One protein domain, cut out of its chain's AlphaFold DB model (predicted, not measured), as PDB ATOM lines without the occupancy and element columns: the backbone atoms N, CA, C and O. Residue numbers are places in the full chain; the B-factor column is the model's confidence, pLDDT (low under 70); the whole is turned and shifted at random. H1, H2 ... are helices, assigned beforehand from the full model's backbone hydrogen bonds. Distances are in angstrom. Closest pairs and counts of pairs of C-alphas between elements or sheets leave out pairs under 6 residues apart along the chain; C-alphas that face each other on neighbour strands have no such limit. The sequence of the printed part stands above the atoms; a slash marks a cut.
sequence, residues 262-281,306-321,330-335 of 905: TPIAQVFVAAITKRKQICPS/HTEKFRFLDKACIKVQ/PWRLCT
ATOM      1  N   THR A 262      20.449  25.082  29.755       78.62
ATOM      2  CA  THR A 262      19.252  24.305  30.079       78.62
ATOM      3  C   THR A 262      18.742  23.497  28.874       78.62
ATOM      4  O   THR A 262      18.570  22.291  29.038       78.62
ATOM      5  N   PRO A 263      18.594  24.067  27.658       77.19
ATOM      6  CA  PRO A 263      18.284  23.291  26.452       77.19
ATOM      7  C   PRO A 263      19.315  22.203  26.121       77.19
ATOM      8  O   PRO A 263      18.940  21.092  25.755       77.19
ATOM      9  N   ILE A 264      20.614  22.486  26.289       82.25
ATOM     10  CA  ILE A 264      21.681  21.501  26.035       82.25
ATOM     11  C   ILE A 264      21.544  20.320  27.006       82.25
ATOM     12  O   ILE A 264      21.548  19.161  26.589       82.25
ATOM     13  N   ALA A 265      21.371  20.605  28.299       84.81
ATOM     14  CA  ALA A 265      21.179  19.588  29.326       84.81
ATOM     15  C   ALA A 265      19.894  18.774  29.099       84.81
ATOM     16  O   ALA A 265      19.918  17.555  29.246       84.81
ATOM     17  N   GLN A 266      18.800  19.422  28.690       86.69
ATOM     18  CA  GLN A 266      17.535  18.762  28.354       86.69
ATOM     19  C   GLN A 266      17.708  17.708  27.261       86.69
ATOM     20  O   GLN A 266      17.239  16.588  27.439       86.69
ATOM     21  N   VAL A 267      18.441  18.022  26.188       86.38
ATOM     22  CA  VAL A 267      18.710  17.072  25.097       86.38
ATOM     23  C   VAL A 267      19.481  15.849  25.595       86.38
ATOM     24  O   VAL A 267      19.089  14.718  25.302       86.38
ATOM     25  N   PHE A 268      20.543  16.043  26.384       87.25
ATOM     26  CA  PHE A 268      21.308  14.921  26.938       87.25
ATOM     27  C   PHE A 268      20.472  14.068  27.893       87.25
ATOM     28  O   PHE A 268      20.465  12.842  27.771       87.25
ATOM     29  N   VAL A 269      19.742  14.702  28.815       88.81
ATOM     30  CA  VAL A 269      18.877  14.007  29.774       88.81
ATOM     31  C   VAL A 269      17.800  13.215  29.031       88.81
ATOM     32  O   VAL A 269      17.704  12.005  29.226       88.81
ATOM     33  N   ALA A 270      17.066  13.844  28.109       85.19
ATOM     34  CA  ALA A 270      16.013  13.198  27.330       85.19
ATOM     35  C   ALA A 270      16.544  12.022  26.489       85.19
ATOM     36  O   ALA A 270      15.932  10.949  26.475       85.19
ATOM     37  N   ALA A 271      17.707  12.174  25.842       85.25
ATOM     38  CA  ALA A 271      18.340  11.104  25.066       85.25
ATOM     39  C   ALA A 271      18.776   9.917  25.948       85.25
ATOM     40  O   ALA A 271      18.559   8.760  25.579       85.25
ATOM     41  N   ILE A 272      19.347  10.181  27.131       86.62
ATOM     42  CA  ILE A 272      19.766   9.141  28.088       86.62
ATOM     43  C   ILE A 272      18.546   8.419  28.670       86.62
ATOM     44  O   ILE A 272      18.537   7.187  28.742       86.62
ATOM     45  N   THR A 273      17.490   9.150  29.035       83.75
ATOM     46  CA  THR A 273      16.241   8.564  29.542       83.75
ATOM     47  C   THR A 273      15.575   7.677  28.486       83.75
ATOM     48  O   THR A 273      15.086   6.595  28.811       83.75
ATOM     49  N   LYS A 274      15.623   8.071  27.205       81.38
ATOM     50  CA  LYS A 274      15.066   7.311  26.073       81.38
ATOM     51  C   LYS A 274      16.081   6.354  25.422       81.38
ATOM     52  O   LYS A 274      15.808   5.804  24.357       81.38
ATOM     53  N   ARG A 275      17.220   6.049  26.069       80.38
ATOM     54  CA  ARG A 275      18.308   5.233  25.476       80.38
ATOM     55  C   ARG A 275      17.888   3.834  25.014       80.38
ATOM     56  O   ARG A 275      18.483   3.317  24.070       80.38
ATOM     57  N   LYS A 276      16.878   3.234  25.658       76.62
ATOM     58  CA  LYS A 276      16.349   1.896  25.328       76.62
ATOM     59  C   LYS A 276      15.389   1.891  24.128       76.62
ATOM     60  O   LYS A 276      15.045   0.817  23.656       76.62
ATOM     61  N   GLN A 277      14.970   3.058  23.637       72.06
ATOM     62  CA  GLN A 277      14.066   3.169  22.491       72.06
ATOM     63  C   GLN A 277      14.819   2.990  21.164       72.06
ATOM     64  O   GLN A 277      15.991   3.376  21.036       72.06
ATOM     65  N   ILE A 278      14.137   2.396  20.181       69.81
ATOM     66  CA  ILE A 278      14.639   2.210  18.815       69.81
ATOM     67  C   ILE A 278      14.533   3.550  18.084       69.81
ATOM     68  O   ILE A 278      13.501   4.214  18.132       69.81
ATOM     69  N   CYS A 279      15.615   3.969  17.429       60.09
ATOM     70  CA  CYS A 279      15.651   5.244  16.720       60.09
ATOM     71  C   CYS A 279      14.916   5.101  15.373       60.09
ATOM     72  O   CYS A 279      15.396   4.316  14.547       60.09
ATOM     73  N   PRO A 280      13.795   5.808  15.130       59.41
ATOM     74  CA  PRO A 280      13.007   5.644  13.909       59.41
ATOM     75  C   PRO A 280      13.824   6.014  12.663       59.41
ATOM     76  O   PRO A 280      14.643   6.929  12.709       59.41
ATOM     77  N   SER A 281      13.611   5.294  11.560       49.38
ATOM     78  CA  SER A 281      14.309   5.520  10.281       49.38
ATOM     79  C   SER A 281      13.694   6.647   9.434       49.38
ATOM     80  O   SER A 281      14.318   7.086   8.478       49.38
ATOM     81  N   HIS A 306      18.423  17.174   8.585       56.06
ATOM     82  CA  HIS A 306      18.698  16.187   9.626       56.06
ATOM     83  C   HIS A 306      20.086  15.551   9.438       56.06
ATOM     84  O   HIS A 306      20.413  15.095   8.339       56.06
ATOM     85  N   THR A 307      20.906  15.522  10.494       62.66
ATOM     86  CA  THR A 307      22.279  14.995  10.431       62.66
ATOM     87  C   THR A 307      22.347  13.566  10.976       62.66
ATOM     88  O   THR A 307      21.992  13.323  12.126       62.66
ATOM     89  N   GLU A 308      22.901  12.631  10.195       65.00
ATOM     90  CA  GLU A 308      23.087  11.213  10.585       65.00
ATOM     91  C   GLU A 308      24.151  11.002  11.691       65.00
ATOM     92  O   GLU A 308      24.212   9.954  12.340       65.00
ATOM     93  N   LYS A 309      25.014  11.999  11.945       68.62
ATOM     94  CA  LYS A 309      26.010  11.962  13.030       68.62
ATOM     95  C   LYS A 309      25.326  12.103  14.393       68.62
ATOM     96  O   LYS A 309      24.422  12.912  14.575       68.62
ATOM     97  N   PHE A 310      25.804  11.331  15.373       78.19
ATOM     98  CA  PHE A 310      25.266  11.296  16.740       78.19
ATOM     99  C   PHE A 310      23.767  10.940  16.816       78.19
ATOM    100  O   PHE A 310      23.040  11.478  17.649       78.19
ATOM    101  N   ARG A 311      23.316   9.973  16.001       77.19
ATOM    102  CA  ARG A 311      21.917   9.497  15.940       77.19
ATOM    103  C   ARG A 311      21.317   9.073  17.290       77.19
ATOM    104  O   ARG A 311      20.107   9.077  17.477       77.19
ATOM    105  N   PHE A 312      22.142   8.744  18.287       81.62
ATOM    106  CA  PHE A 312      21.640   8.464  19.635       81.62
ATOM    107  C   PHE A 312      20.951   9.677  20.291       81.62
ATOM    108  O   PHE A 312      20.079   9.473  21.133       81.62
ATOM    109  N   LEU A 313      21.311  10.910  19.909       83.31
ATOM    110  CA  LEU A 313      20.684  12.136  20.417       83.31
ATOM    111  C   LEU A 313      19.274  12.344  19.853       83.31
ATOM    112  O   LEU A 313      18.437  12.934  20.529       83.31
ATOM    113  N   ASP A 314      18.960  11.770  18.688       80.38
ATOM    114  CA  ASP A 314      17.615  11.833  18.090       80.38
ATOM    115  C   ASP A 314      16.560  11.113  18.924       80.38
ATOM    116  O   ASP A 314      15.365  11.388  18.813       80.38
ATOM    117  N   LYS A 315      16.997  10.249  19.847       80.81
ATOM    118  CA  LYS A 315      16.120   9.615  20.832       80.81
ATOM    119  C   LYS A 315      15.426  10.628  21.746       80.81
ATOM    120  O   LYS A 315      14.344  10.328  22.245       80.81
ATOM    121  N   ALA A 316      15.990  11.826  21.929       80.69
ATOM    122  CA  ALA A 316      15.357  12.912  22.682       80.69
ATOM    123  C   ALA A 316      14.069  13.445  22.017       80.69
ATOM    124  O   ALA A 316      13.204  13.990  22.703       80.69
ATOM    125  N   CYS A 317      13.909  13.241  20.704       76.94
ATOM    126  CA  CYS A 317      12.766  13.704  19.909       76.94
ATOM    127  C   CYS A 317      11.643  12.659  19.761       76.94
ATOM    128  O   CYS A 317      10.635  12.933  19.104       76.94
ATOM    129  N   ILE A 318      11.807  11.453  20.322       77.00
ATOM    130  CA  ILE A 318      10.826  10.364  20.202       77.00
ATOM    131  C   ILE A 318       9.672  10.620  21.170       77.00
ATOM    132  O   ILE A 318       9.878  10.617  22.383       77.00
ATOM    133  N   LYS A 319       8.450  10.794  20.661       71.56
ATOM    134  CA  LYS A 319       7.243  10.868  21.496       71.56
ATOM    135  C   LYS A 319       6.870   9.462  21.973       71.56
ATOM    136  O   LYS A 319       6.724   8.564  21.145       71.56
ATOM    137  N   VAL A 320       6.741   9.250  23.284       65.50
ATOM    138  CA  VAL A 320       6.331   7.943  23.825       65.50
ATOM    139  C   VAL A 320       4.807   7.951  23.914       65.50
ATOM    140  O   VAL A 320       4.238   8.793  24.603       65.50
ATOM    141  N   GLN A 321       4.128   7.058  23.189       57.50
ATOM    142  CA  GLN A 321       2.680   6.873  23.327       57.50
ATOM    143  C   GLN A 321       2.378   6.115  24.628       57.50
ATOM    144  O   GLN A 321       2.079   4.928  24.604       57.50
ATOM    145  N   PRO A 330       9.811  19.462  28.854       74.25
ATOM    146  CA  PRO A 330      10.990  19.729  28.013       74.25
ATOM    147  C   PRO A 330      12.234  18.889  28.360       74.25
ATOM    148  O   PRO A 330      13.166  18.791  27.574       74.25
ATOM    149  N   TRP A 331      12.251  18.274  29.548       80.94
ATOM    150  CA  TRP A 331      13.295  17.355  30.012       80.94
ATOM    151  C   TRP A 331      13.092  15.901  29.558       80.94
ATOM    152  O   TRP A 331      14.006  15.090  29.691       80.94
ATOM    153  N   ARG A 332      11.905  15.551  29.043       78.06
ATOM    154  CA  ARG A 332      11.612  14.242  28.438       78.06
ATOM    155  C   ARG A 332      11.459  14.327  26.921       78.06
ATOM    156  O   ARG A 332      11.807  13.349  26.265       78.06
ATOM    157  N   LEU A 333      10.977  15.438  26.362       81.69
ATOM    158  CA  LEU A 333      10.760  15.611  24.920       81.69
ATOM    159  C   LEU A 333      11.396  16.913  24.417       81.69
ATOM    160  O   LEU A 333      11.011  17.994  24.858       81.69
ATOM    161  N   CYS A 334      12.337  16.801  23.479       81.94
ATOM    162  CA  CYS A 334      13.008  17.940  22.843       81.94
ATOM    163  C   CYS A 334      12.572  18.096  21.378       81.94
ATOM    164  O   CYS A 334      12.069  17.152  20.766       81.94
ATOM    165  N   THR A 335      12.773  19.285  20.806       80.38
ATOM    166  CA  THR A 335      12.526  19.522  19.374       80.38
ATOM    167  C   THR A 335      13.715  19.073  18.523       80.38
ATOM    168  O   THR A 335      14.864  19.117  18.967       80.38
TER     169      THR A 335
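What this domain is: This is residues 262 to 281, 306 to 321 and 330 to 335 of the 905 residues of an uncharacterized protein of Vitis vinifera (UniProt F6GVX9). The longest helix, H1, meets the short helix H2 at an angle of 75 degrees, as an open V, with Ala 271 near the end of H1 beside Ala 316 near the end of H2. Residues 331 to 334 pass beside H1 and the end of H2, while residues 318 to 321 lead away from H2. The printed part has 42 residues in three pieces, with two named helices in the order H1, H2 and no named strand; its class is all helix, though the helices hold only 19 of the 42 residues. The whole is compact, with a radius of gyration of the C-alphas of 9.5 A, and the C-alphas span 27 by 24 by 15 A.

Where its parts are: Find C-alpha 262 at (19.252, 24.305, 30.079); from there H1, residues 262 to 273, runs 16.0 A to C-alpha 273 at (16.241, 8.564, 29.542), with y falling along the way. Then look for H2, residues 311 to 317, which runs 10.8 A and ends at C-alpha 317 at (12.766, 13.704, 19.909).

How they stand to each other: Begin at H1, which touches H2 with its residues 267 to 272 alone. Their closest C-alphas are those of Ala 271 and Ala 316, 4.2 A apart. Their lines are about perpendicular, at 75 degrees, and their centres are 9.6 A apart. In H1 every O i to N i+4 pair is within hydrogen-bond range; in H2 0 of 3 such pairs are, but 4 of 4 O i to N i+3 pairs are.

The domain as a whole: The two C-alphas farthest apart are those of Thr 262 and Ser 281, at 27.7 A. Residues 282 to 305 are not printed, and C-alphas 281 and 306 are 11.6 A apart across this cut, which lies in the link from H1 to H2. Residues 322 to 329 are not printed either, with 16.0 A between C-alphas 321 and 330. In the B-factor column you will find a mean pLDDT of the printed part of 76.2, with residues 278 to 281, 306 to 309 and 320 to 321 under 70.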